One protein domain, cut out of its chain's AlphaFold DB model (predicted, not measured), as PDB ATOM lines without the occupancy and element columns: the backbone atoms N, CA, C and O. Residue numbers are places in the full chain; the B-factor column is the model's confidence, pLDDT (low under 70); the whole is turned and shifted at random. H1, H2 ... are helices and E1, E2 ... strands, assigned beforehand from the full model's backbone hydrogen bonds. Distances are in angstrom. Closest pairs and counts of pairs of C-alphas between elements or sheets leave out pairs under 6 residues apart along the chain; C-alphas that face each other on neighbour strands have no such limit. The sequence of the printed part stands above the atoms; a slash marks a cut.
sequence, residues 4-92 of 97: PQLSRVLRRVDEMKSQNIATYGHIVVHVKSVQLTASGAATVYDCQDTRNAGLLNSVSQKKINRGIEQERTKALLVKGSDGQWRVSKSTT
ATOM      1  N   PRO A   4     175.585 180.479 202.064       67.75
ATOM      2  CA  PRO A   4     176.317 180.366 200.805       67.75
ATOM      3  C   PRO A   4     175.431 179.876 199.651       67.75
ATOM      4  O   PRO A   4     175.612 180.351 198.535       67.75
ATOM      5  N   GLN A   5     174.475 178.966 199.872       85.94
ATOM      6  CA  GLN A   5     173.718 178.392 198.754       85.94
ATOM      7  C   GLN A   5     172.718 179.378 198.142       85.94
ATOM      8  O   GLN A   5     172.678 179.498 196.921       85.94
ATOM      9  N   LEU A   6     171.953 180.109 198.961       88.88
ATOM     10  CA  LEU A   6     170.959 181.065 198.460       88.88
ATOM     11  C   LEU A   6     171.617 182.160 197.617       88.88
ATOM     12  O   LEU A   6     171.254 182.340 196.458       88.88
ATOM     13  N   SER A   7     172.628 182.847 198.160       90.38
ATOM     14  CA  SER A   7     173.320 183.912 197.429       90.38
ATOM     15  C   SER A   7     173.995 183.400 196.152       90.38
ATOM     16  O   SER A   7     174.005 184.102 195.144       90.38
ATOM     17  N   ARG A   8     174.523 182.165 196.151       90.44
ATOM     18  CA  ARG A   8     175.081 181.540 194.937       90.44
ATOM     19  C   ARG A   8     174.015 181.288 193.876       90.44
ATOM     20  O   ARG A   8     174.277 181.559 192.709       90.44
ATOM     21  N   VAL A   9     172.845 180.788 194.272       92.25
ATOM     22  CA  VAL A   9     171.724 180.546 193.354       92.25
ATOM     23  C   VAL A   9     171.215 181.863 192.776       92.25
ATOM     24  O   VAL A   9     171.105 181.969 191.561       92.25
ATOM     25  N   LEU A  10     170.980 182.881 193.611       94.31
ATOM     26  CA  LEU A  10     170.503 184.190 193.148       94.31
ATOM     27  C   LEU A  10     171.485 184.841 192.170       94.31
ATOM     28  O   LEU A  10     171.089 185.207 191.067       94.31
ATOM     29  N   ARG A  11     172.783 184.868 192.507       94.94
ATOM     30  CA  ARG A  11     173.819 185.366 191.591       94.94
ATOM     31  C   ARG A  11     173.807 184.616 190.259       94.94
ATOM     32  O   ARG A  11     173.915 185.234 189.206       94.94
ATOM     33  N   ARG A  12     173.661 183.286 190.290       94.44
ATOM     34  CA  ARG A  12     173.612 182.482 189.063       94.44
ATOM     35  C   ARG A  12     172.371 182.782 188.224       94.44
ATOM     36  O   ARG A  12     172.472 182.810 187.002       94.44
ATOM     37  N   VAL A  13     171.226 183.023 188.858       95.75
ATOM     38  CA  VAL A  13     170.000 183.445 188.168       95.75
ATOM     39  C   VAL A  13     170.216 184.781 187.454       95.75
ATOM     40  O   VAL A  13     169.824 184.910 186.297       95.75
ATOM     41  N   ASP A  14     170.876 185.746 188.093       97.56
ATOM     42  CA  ASP A  14     171.156 187.048 187.476       97.56
ATOM     43  C   ASP A  14     172.148 186.937 186.304       97.56
ATOM     44  O   ASP A  14     171.922 187.528 185.246       97.56
ATOM     45  N   GLU A  15     173.192 186.112 186.438       97.88
ATOM     46  CA  GLU A  15     174.117 185.780 185.339       97.88
ATOM     47  C   GLU A  15     173.400 185.120 184.153       97.88
ATOM     48  O   GLU A  15     173.665 185.443 182.999       97.88
ATOM     49  N   MET A  16     172.482 184.190 184.417       97.88
ATOM     50  CA  MET A  16     171.721 183.522 183.359       97.88
ATOM     51  C   MET A  16     170.798 184.505 182.636       97.88
ATOM     52  O   MET A  16     170.732 184.490 181.406       97.88
ATOM     53  N   LYS A  17     170.139 185.407 183.374       97.50
ATOM     54  CA  LYS A  17     169.280 186.443 182.788       97.50
ATOM     55  C   LYS A  17     170.052 187.366 181.848       97.50
ATOM     56  O   LYS A  17     169.573 187.611 180.743       97.50
ATOM     57  N   SER A  18     171.243 187.832 182.235       98.00
ATOM     58  CA  SER A  18     172.055 188.714 181.377       98.00
ATOM     59  C   SER A  18     172.538 188.032 180.091       98.00
ATOM     60  O   SER A  18     172.837 188.705 179.108       98.00
ATOM     61  N   GLN A  19     172.553 186.697 180.068       98.19
ATOM     62  CA  GLN A  19     172.928 185.876 178.914       98.19
ATOM     63  C   GLN A  19     171.726 185.386 178.095       98.19
ATOM     64  O   GLN A  19     171.901 184.584 177.175       98.19
ATOM     65  N   ASN A  20     170.507 185.847 178.401       98.38
ATOM     66  CA  ASN A  20     169.271 185.331 177.810       98.38
ATOM     67  C   ASN A  20     169.123 183.812 177.998       98.38
ATOM     68  O   ASN A  20     168.749 183.099 177.069       98.38
ATOM     69  N   ILE A  21     169.456 183.296 179.181       98.50
ATOM     70  CA  ILE A  21     169.310 181.884 179.545       98.50
ATOM     71  C   ILE A  21     168.195 181.754 180.585       98.50
ATOM     72  O   ILE A  21     168.180 182.455 181.597       98.50
ATOM     73  N   ALA A  22     167.282 180.813 180.359       97.25
ATOM     74  CA  ALA A  22     166.221 180.439 181.290       97.25
ATOM     75  C   ALA A  22     166.177 178.917 181.486       97.25
ATOM     76  O   ALA A  22     166.732 178.160 180.690       97.25
ATOM     77  N   THR A  23     165.511 178.464 182.543       96.62
ATOM     78  CA  THR A  23     165.200 177.045 182.759       96.62
ATOM     79  C   THR A  23     163.875 176.675 182.084       96.62
ATOM     80  O   THR A  23     162.938 177.470 182.126       96.62
ATOM     81  N   TYR A  24     163.758 175.469 181.524       97.06
ATOM     82  CA  TYR A  24     162.468 174.858 181.166       97.06
ATOM     83  C   TYR A  24     162.214 173.582 181.956       97.06
ATOM     84  O   TYR A  24     163.138 172.959 182.482       97.06
ATOM     85  N   GLY A  25     160.955 173.149 181.902       96.25
ATOM     86  CA  GLY A  25     160.543 171.833 182.350       96.25
ATOM     87  C   GLY A  25     160.365 171.749 183.854       96.25
ATOM     88  O   GLY A  25     160.333 172.756 184.558       96.25
ATOM     89  N   HIS A  26     160.224 170.519 184.327       95.00
ATOM     90  CA  HIS A  26     160.096 170.201 185.738       95.00
ATOM     91  C   HIS A  26     160.989 169.008 186.064       95.00
ATOM     92  O   HIS A  26     161.158 168.103 185.251       95.00
ATOM     93  N   ILE A  27     161.567 169.049 187.258       96.12
ATOM     94  CA  ILE A  27     162.354 167.960 187.824       96.12
ATOM     95  C   ILE A  27     161.396 167.055 188.595       96.12
ATOM     96  O   ILE A  27     160.630 167.552 189.427       96.12
ATOM     97  N   VAL A  28     161.445 165.750 188.344       97.69
ATOM     98  CA  VAL A  28     160.729 164.758 189.153       97.69
ATOM     99  C   VAL A  28     161.679 164.248 190.232       97.69
ATOM    100  O   VAL A  28     162.781 163.790 189.943       97.69
ATOM    101  N   VAL A  29     161.266 164.373 191.491       97.06
ATOM    102  CA  VAL A  29     162.071 163.969 192.652       97.06
ATOM    103  C   VAL A  29     161.807 162.507 193.012       97.06
ATOM    104  O   VAL A  29     160.657 162.066 193.040       97.06
ATOM    105  N   HIS A  30     162.856 161.772 193.377       97.56
ATOM    106  CA  HIS A  30     162.763 160.431 193.949       97.56
ATOM    107  C   HIS A  30     163.716 160.316 195.140       97.56
ATOM    108  O   HIS A  30     164.808 159.741 195.053       97.56
ATOM    109  N   VAL A  31     163.287 160.867 196.279       97.38
ATOM    110  CA  VAL A  31     164.079 160.864 197.512       97.38
ATOM    111  C   VAL A  31     164.393 159.424 197.918       97.38
ATOM    112  O   VAL A  31     163.496 158.638 198.215       97.38
ATOM    113  N   LYS A  32     165.684 159.084 197.941       97.56
ATOM    114  CA  LYS A  32     166.172 157.744 198.291       97.56
ATOM    115  C   LYS A  32     166.470 157.615 199.774       97.56
ATOM    116  O   LYS A  32     166.246 156.560 200.355       97.56
ATOM    117  N   SER A  33     167.004 158.667 200.392       97.19
ATOM    118  CA  SER A  33     167.238 158.665 201.837       97.19
ATOM    119  C   SER A  33     167.355 160.067 202.417       97.19
ATOM    120  O   SER A  33     167.764 161.019 201.748       97.19
ATOM    121  N   VAL A  34     167.023 160.158 203.702       97.44
ATOM    122  CA  VAL A  34     167.226 161.340 204.535       97.44
ATOM    123  C   VAL A  34     167.976 160.900 205.783       97.44
ATOM    124  O   VAL A  34     167.551 159.984 206.480       97.44
ATOM    125  N   GLN A  35     169.101 161.547 206.060       97.38
ATOM    126  CA  GLN A  35     169.935 161.290 207.229       97.38
ATOM    127  C   GLN A  35     169.919 162.529 208.112       97.38
ATOM    128  O   GLN A  35     170.293 163.608 207.655       97.38
ATOM    129  N   LEU A  36     169.483 162.383 209.360       95.69
ATOM    130  CA  LEU A  36     169.412 163.467 210.340       95.69
ATOM    131  C   LEU A  36     170.545 163.329 211.356       95.69
ATOM    132  O   LEU A  36     170.855 162.224 211.796       95.69
ATOM    133  N   THR A  37     171.130 164.450 211.765       90.00
ATOM    134  CA  THR A  37     172.065 164.504 212.894       90.00
ATOM    135  C   THR A  37     171.389 165.132 214.110       90.00
ATOM    136  O   THR A  37     170.534 166.010 213.983       90.00
ATOM    137  N   ALA A  38     171.821 164.737 215.313       82.56
ATOM    138  CA  ALA A  38     171.344 165.333 216.566       82.56
ATOM    139  C   ALA A  38     171.629 166.847 216.661       82.56
ATOM    140  O   ALA A  38     170.936 167.573 217.363       82.56
ATOM    141  N   SER A  39     172.619 167.338 215.909       82.75
ATOM    142  CA  SER A  39     173.022 168.747 215.844       82.75
ATOM    143  C   SER A  39     172.156 169.624 214.928       82.75
ATOM    144  O   SER A  39     172.508 170.776 214.681       82.75
ATOM    145  N   GLY A  40     171.043 169.108 214.394       86.75
ATOM    146  CA  GLY A  40     170.162 169.883 213.515       86.75
ATOM    147  C   GLY A  40     170.709 170.062 212.097       86.75
ATOM    148  O   GLY A  40     170.391 171.053 211.436       86.75
ATOM    149  N   ALA A  41     171.516 169.113 211.618       93.88
ATOM    150  CA  ALA A  41     171.889 168.994 210.214       93.88
ATOM    151  C   ALA A  41     171.171 167.800 209.569       93.88
ATOM    152  O   ALA A  41     170.770 166.848 210.241       93.88
ATOM    153  N   ALA A  42     171.002 167.860 208.252       96.06
ATOM    154  CA  ALA A  42     170.433 166.775 207.475       96.06
ATOM    155  C   ALA A  42     171.174 166.599 206.149       96.06
ATOM    156  O   ALA A  42     171.674 167.562 205.566       96.06
ATOM    157  N   THR A  43     171.209 165.368 205.657       96.88
ATOM    158  CA  THR A  43     171.625 165.047 204.292       96.88
ATOM    159  C   THR A  43     170.470 164.365 203.579       96.88
ATOM    160  O   THR A  43     169.940 163.375 204.075       96.88
ATOM    161  N   VAL A  44     170.094 164.883 202.414       97.50
ATOM    162  CA  VAL A  44     169.097 164.279 201.526       97.50
ATOM    163  C   VAL A  44     169.816 163.738 200.299       97.50
ATOM    164  O   VAL A  44     170.604 164.451 199.672       97.50
ATOM    165  N   TYR A  45     169.535 162.483 199.971       97.81
ATOM    166  CA  TYR A  45     169.940 161.850 198.724       97.81
ATOM    167  C   TYR A  45     168.706 161.655 197.852       97.81
ATOM    168  O   TYR A  45     167.741 161.008 198.267       97.81
ATOM    169  N   ASP A  46     168.760 162.206 196.651       98.06
ATOM    170  CA  ASP A  46     167.679 162.204 195.676       98.06
ATOM    171  C   ASP A  46     168.186 161.613 194.356       98.06
ATOM    172  O   ASP A  46     169.351 161.799 193.992       98.06
ATOM    173  N   CYS A  47     167.323 160.875 193.669       97.62
ATOM    174  CA  CYS A  47     167.572 160.379 192.322       97.62
ATOM    175  C   CYS A  47     166.577 161.058 191.392       97.62
ATOM    176  O   CYS A  47     165.441 160.620 191.289       97.62
ATOM    177  N   GLN A  48     166.962 162.173 190.795       97.88
ATOM    178  CA  GLN A  48     166.028 163.007 190.052       97.88
ATOM    179  C   GLN A  48     165.876 162.511 188.617       97.88
ATOM    180  O   GLN A  48     166.880 162.204 187.977       97.88
ATOM    181  N   ASP A  49     164.650 162.520 188.093       97.62
ATOM    182  CA  ASP A  49     164.433 162.498 186.645       97.62
ATOM    183  C   ASP A  49     164.353 163.943 186.145       97.62
ATOM    184  O   ASP A  49     163.414 164.699 186.427       97.62
ATOM    185  N   THR A  50     165.394 164.333 185.414       96.69
ATOM    186  CA  THR A  50     165.563 165.655 184.815       96.69
ATOM    187  C   THR A  50     165.510 165.620 183.289       96.69
ATOM    188  O   THR A  50     165.746 166.646 182.649       96.69
ATOM    189  N   ARG A  51     165.121 164.493 182.661       96.62
ATOM    190  CA  ARG A  51     165.057 164.336 181.187       96.62
ATOM    191  C   ARG A  51     164.221 165.403 180.492       96.62
ATOM    192  O   ARG A  51     164.499 165.770 179.350       96.62
ATOM    193  N   ASN A  52     163.188 165.883 181.178       96.88
ATOM    194  CA  ASN A  52     162.249 166.877 180.666       96.88
ATOM    195  C   ASN A  52     162.559 168.306 181.132       96.88
ATOM    196  O   ASN A  52     161.753 169.202 180.880       96.88
ATOM    197  N   ALA A  53     163.711 168.533 181.766       97.50
ATOM    198  CA  ALA A  53     164.156 169.825 182.268       97.50
ATOM    199  C   ALA A  53     165.549 170.199 181.738       97.50
ATOM    200  O   ALA A  53     166.325 169.357 181.281       97.50
ATOM    201  N   GLY A  54     165.867 171.491 181.776       96.94
ATOM    202  CA  GLY A  54     167.170 171.993 181.353       96.94
ATOM    203  C   GLY A  54     167.179 173.498 181.128       96.94
ATOM    204  O   GLY A  54     166.338 174.230 181.647       96.94
ATOM    205  N   LEU A  55     168.142 173.955 180.336       97.88
ATOM    206  CA  LEU A  55     168.349 175.348 179.970       97.88
ATOM    207  C   LEU A  55     167.916 175.607 178.529       97.88
ATOM    208  O   LEU A  55     168.109 174.776 177.641       97.88
ATOM    209  N   LEU A  56     167.388 176.798 178.286       98.31
ATOM    210  CA  LEU A  56     167.042 177.313 176.966       98.31
ATOM    211  C   LEU A  56     167.524 178.752 176.811       98.31
ATOM    212  O   LEU A  56     167.651 179.486 177.792       98.31
ATOM    213  N   ASN A  57     167.750 179.164 175.569       98.38
ATOM    214  CA  ASN A  57     167.924 180.569 175.241       98.38
ATOM    215  C   ASN A  57     166.550 181.256 175.205       98.38
ATOM    216  O   ASN A  57     165.691 180.880 174.409       98.38
ATOM    217  N   SER A  58     166.324 182.237 176.080       97.81
ATOM    218  CA  SER A  58     165.011 182.844 176.324       97.81
ATOM    219  C   SER A  58     164.485 183.668 175.149       97.81
ATOM    220  O   SER A  58     163.274 183.822 175.021       97.81
ATOM    221  N   VAL A  59     165.361 184.152 174.265       98.06
ATOM    222  CA  VAL A  59     164.968 184.924 173.075       98.06
ATOM    223  C   VAL A  59     164.555 183.994 171.934       98.06
ATOM    224  O   VAL A  59     163.477 184.132 171.369       98.06
ATOM    225  N   SER A  60     165.401 183.018 171.603       97.88
ATOM    226  CA  SER A  60     165.184 182.102 170.471       97.88
ATOM    227  C   SER A  60     164.337 180.875 170.806       97.88
ATOM    228  O   SER A  60     163.995 180.116 169.903       97.88
ATOM    229  N   GLN A  61     164.059 180.632 172.091       97.81
ATOM    230  CA  GLN A  61     163.384 179.437 172.612       97.81
ATOM    231  C   GLN A  61     164.107 178.108 172.310       97.81
ATOM    232  O   GLN A  61     163.569 177.025 172.542       97.81
ATOM    233  N   LYS A  62     165.356 178.156 171.827       98.06
ATOM    234  CA  LYS A  62     166.158 176.957 171.561       98.06
ATOM    235  C   LYS A  62     166.689 176.363 172.863       98.06
ATOM    236  O   LYS A  62     167.304 177.063 173.669       98.06
ATOM    237  N   LYS A  63     166.493 175.054 173.046       97.81
ATOM    238  CA  LYS A  63     167.075 174.291 174.161       97.81
ATOM    239  C   LYS A  63     168.600 174.265 174.030       97.81
ATOM    240  O   LYS A  63     169.122 173.953 172.965       97.81
ATOM    241  N   ILE A  64     169.291 174.586 175.120       98.00
ATOM    242  CA  ILE A  64     170.755 174.549 175.235       98.00
ATOM    243  C   ILE A  64     171.199 173.156 175.677       98.00
ATOM    244  O   ILE A  64     172.163 172.609 175.152       98.00
ATOM    245  N   ASN A  65     170.490 172.573 176.643       96.44
ATOM    246  CA  ASN A  65     170.755 171.230 177.140       96.44
ATOM    247  C   ASN A  65     169.460 170.541 177.596       96.44
ATOM    248  O   ASN A  65     168.364 171.108 177.534       96.44
ATOM    249  N   ARG A  66     169.608 169.294 178.036       95.94
ATOM    250  CA  ARG A  66     168.580 168.469 178.675       95.94
ATOM    251  C   ARG A  66     169.220 167.682 179.815       95.94
ATOM    252  O   ARG A  66     170.415 167.387 179.727       95.94
ATOM    253  N   GLY A  67     168.441 167.361 180.838       95.31
ATOM    254  CA  GLY A  67     168.861 166.473 181.916       95.31
ATOM    255  C   GLY A  67     168.805 164.987 181.543       95.31
ATOM    256  O   GLY A  67     168.737 164.623 180.363       95.31
ATOM    257  N   ILE A  68     168.834 164.139 182.569       96.25
ATOM    258  CA  ILE A  68     168.943 162.671 182.495       96.25
ATOM    259  C   ILE A  68     167.959 162.005 183.469       96.25
ATOM    260  O   ILE A  68     167.397 162.668 184.330       96.25
ATOM    261  N   GLU A  69     167.713 160.701 183.319       96.50
ATOM    262  CA  GLU A  69     166.653 159.993 184.068       96.50
ATOM    263  C   GLU A  69     166.998 159.748 185.537       96.50
ATOM    264  O   GLU A  69     166.121 159.663 186.387       96.50
ATOM    265  N   GLN A  70     168.288 159.589 185.821       96.81
ATOM    266  CA  GLN A  70     168.798 159.190 187.127       96.81
ATOM    267  C   GLN A  70     169.908 160.147 187.557       96.81
ATOM    268  O   GLN A  70     171.059 159.754 187.747       96.81
ATOM    269  N   GLU A  71     169.574 161.431 187.664       97.00
ATOM    270  CA  GLU A  71     170.495 162.451 188.146       97.00
ATOM    271  C   GLU A  71     170.625 162.361 189.669       97.00
ATOM    272  O   GLU A  71     169.753 162.775 190.443       97.00
ATOM    273  N   ARG A  72     171.750 161.812 190.123       97.31
ATOM    274  CA  ARG A  72     172.009 161.625 191.544       97.31
ATOM    275  C   ARG A  72     172.358 162.959 192.192       97.31
ATOM    276  O   ARG A  72     173.397 163.550 191.901       97.31
ATOM    277  N   THR A  73     171.542 163.395 193.144       96.88
ATOM    278  CA  THR A  73     171.710 164.673 193.845       96.88
ATOM    279  C   THR A  73     171.881 164.462 195.347       96.88
ATOM    280  O   THR A  73     171.163 163.691 195.983       96.88
ATOM    281  N   LYS A  74     172.846 165.175 195.936       96.94
ATOM    282  CA  LYS A  74     173.063 165.249 197.385       96.94
ATOM    283  C   LYS A  74     172.845 166.678 197.867       96.94
ATOM    284  O   LYS A  74     173.573 167.586 197.467       96.94
ATOM    285  N   ALA A  75     171.907 166.861 198.791       95.81
ATOM    286  CA  ALA A  75     171.676 168.130 199.467       95.81
ATOM    287  C   ALA A  75     172.076 168.038 200.943       95.81
ATOM    288  O   ALA A  75     171.691 167.113 201.652       95.81
ATOM    289  N   LEU A  76     172.845 169.020 201.405       95.00
ATOM    290  CA  LEU A  76     173.114 169.263 202.817       95.00
ATOM    291  C   LEU A  76     172.163 170.353 203.299       95.00
ATOM    292  O   LEU A  76     172.015 171.389 202.645       95.00
ATOM    293  N   LEU A  77     171.530 170.125 204.442       95.31
ATOM    294  CA  LEU A  77     170.598 171.048 205.061       95.31
ATOM    295  C   LEU A  77     170.977 171.275 206.516       95.31
ATOM    296  O   LEU A  77     171.597 170.435 207.167       95.31
ATOM    297  N   VAL A  78     170.556 172.416 207.033       94.25
ATOM    298  CA  VAL A  78     170.641 172.741 208.455       94.25
ATOM    299  C   VAL A  78     169.360 173.433 208.889       94.25
ATOM    300  O   VAL A  78     168.712 174.131 208.099       94.25
ATOM    301  N   LYS A  79     168.982 173.216 210.144       92.94
ATOM    302  CA  LYS A  79     167.796 173.814 210.742       92.94
ATOM    303  C   LYS A  79     168.150 175.195 211.293       92.94
ATOM    304  O   LYS A  79     169.106 175.342 212.050       92.94
ATOM    305  N   GLY A  80     167.417 176.219 210.866       89.94
ATOM    306  CA  GLY A  80     167.540 177.565 211.415       89.94
ATOM    307  C   GLY A  80     167.014 177.645 212.849       89.94
ATOM    308  O   GLY A  80     166.295 176.759 213.311       89.94
ATOM    309  N   SER A  81     167.341 178.736 213.546       90.81
ATOM    310  CA  SER A  81     166.789 179.045 214.875       90.81
ATOM    311  C   SER A  81     165.270 179.243 214.856       90.81
ATOM    312  O   SER A  81     164.610 179.067 215.870       90.81
ATOM    313  N   ASP A  82     164.719 179.563 213.689       91.94
ATOM    314  CA  ASP A  82     163.287 179.639 213.404       91.94
ATOM    315  C   ASP A  82     162.641 178.267 213.140       91.94
ATOM    316  O   ASP A  82     161.495 178.187 212.708       91.94
ATOM    317  N   GLY A  83     163.382 177.175 213.338       90.12
ATOM    318  CA  GLY A  83     162.899 175.812 213.144       90.12
ATOM    319  C   GLY A  83     162.794 175.368 211.682       90.12
ATOM    320  O   GLY A  83     162.433 174.215 211.439       90.12
ATOM    321  N   GLN A  84     163.143 176.219 210.712       92.69
ATOM    322  CA  GLN A  84     163.017 175.903 209.288       92.69
ATOM    323  C   GLN A  84     164.307 175.313 208.715       92.69
ATOM    324  O   GLN A  84     165.404 175.848 208.908       92.69
ATOM    325  N   TRP A  85     164.176 174.225 207.958       93.50
ATOM    326  CA  TRP A  85     165.288 173.621 207.230       93.50
ATOM    327  C   TRP A  85     165.665 174.455 206.010       93.50
ATOM    328  O   TRP A  85     164.807 174.872 205.235       93.50
ATOM    329  N   ARG A  86     166.966 174.677 205.815       93.81
ATOM    330  CA  ARG A  86     167.504 175.388 204.652       93.81
ATOM    331  C   ARG A  86     168.639 174.600 204.034       93.81
ATOM    332  O   ARG A  86     169.482 174.056 204.748       93.81
ATOM    333  N   VAL A  87     168.673 174.574 202.705       94.19
ATOM    334  CA  VAL A  87     169.761 173.953 201.948       94.19
ATOM    335  C   VAL A  87     171.027 174.787 202.129       94.19
ATOM    336  O   VAL A  87     171.073 175.955 201.751       94.19
ATOM    337  N   SER A  88     172.064 174.180 202.698       93.44
ATOM    338  CA  SER A  88     173.383 174.791 202.868       93.44
ATOM    339  C   SER A  88     174.307 174.523 201.684       93.44
ATOM    340  O   SER A  88     175.180 175.342 201.390       93.44
ATOM    341  N   LYS A  89     174.107 173.394 200.992       92.38
ATOM    342  CA  LYS A  89     174.828 173.001 199.777       92.38
ATOM    343  C   LYS A  89     174.008 171.976 198.996       92.38
ATOM    344  O   LYS A  89     173.415 171.090 199.600       92.38
ATOM    345  N   SER A  90     174.033 172.056 197.670       92.94
ATOM    346  CA  SER A  90     173.562 170.986 196.782       92.94
ATOM    347  C   SER A  90     174.686 170.570 195.837       92.94
ATOM    348  O   SER A  90     175.555 171.382 195.506       92.94
ATOM    349  N   THR A  91     174.741 169.297 195.462       94.00
ATOM    350  CA  THR A  91     175.749 168.756 194.546       94.00
ATOM    351  C   THR A  91     175.138 167.646 193.702       94.00
ATOM    352  O   THR A  91     174.631 166.666 194.248       94.00
ATOM    353  N   THR A  92     175.242 167.792 192.385       93.06
ATOM    354  CA  THR A  92     174.984 166.727 191.414       93.06
ATOM    355  C   THR A  92     176.192 165.797 191.366       93.06
ATOM    356  O   THR A  92     177.328 166.257 191.250       93.06
TER     357      THR A  92
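This is residues 4 to 92 of the 97 residues of an uncharacterized protein of Actinomadura pelletieri DSM 43383 (UniProt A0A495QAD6). The domain is an arch with a helix across its open base: a twisted sheet of four strands, E2, E3, E5 and E6, makes one slope, a small sheet of two strands, E1 and E4, makes the other, and three links join the two sheets. H1 spans the gap, its residues 4 to 8 near E6 and its residues 13 to 17 near E1 and E4. The printed part has 89 residues with one named helix and six named strands, in the order H1 E1 E2 E3 E4 E5 E6; the larger sheet runs E2, E3, E5, E6, both sheets are antiparallel, and the class is mixed, helices and strands. The whole is loose, with a radius of gyration of the C-alphas of 15.4 A, and elongated, spanning 49 by 27 by 16 A.

In the larger sheet, E2 holds residues 31 to 36, E3 residues 41 to 48 over 21.8 A, E5 residues 71 to 79 over 25.4 A, and E6 residues 85 to 92 over 19.8 A. E6 ends at C-alpha 92, (174.984, 166.727, 191.414). In the smaller sheet, E1 holds residues 21 to 24 over 9.9 A and E4 residues 54 to 57 over 10.6 A. H1, residues 4 to 18, measures 21.6 A from C-alpha 4 at (176.317, 180.366, 200.805) to C-alpha 18 at (172.055, 188.714, 181.377).

E2 and E6 are the edge strands of the larger sheet. E2 and E3 form a hairpin, with N 35 and O 43 2.8 A apart. E3 and E5 are antiparallel at 158 degrees, with N 44 and O 75 2.8 A apart. E5 and E6 form a second hairpin, with N 76 and O 89 2.8 A apart, and E6 bends by 61 degrees at residue 88. H1 is on this sheet but only grazes it, with its residues 4 to 8; the closest C-alphas of H1 and E6, those of Gln 5 and Ser 88, are 5.5 A apart. The closest C-alphas of H1 and E1, those of Met 16 and Ala 22, are 6.6 A apart. E1 and E4 are antiparallel at 136 degrees, with N 22 and O 56 2.9 A apart. E1 and E3 are apart, and so are E4 and E6. In H1 every O i to N i+4 pair is within hydrogen-bond range.

The two C-alphas farthest apart, those of Ala 38 and Ser 60, are 49.4 A apart. The printed part has no cut. The link from E4 to E5, residues 58 to 70, is long; that from E1 to E2 is short and that from E3 to E4 is tight. Mean pLDDT of the printed part is 95.0, and residue 4 is under 70.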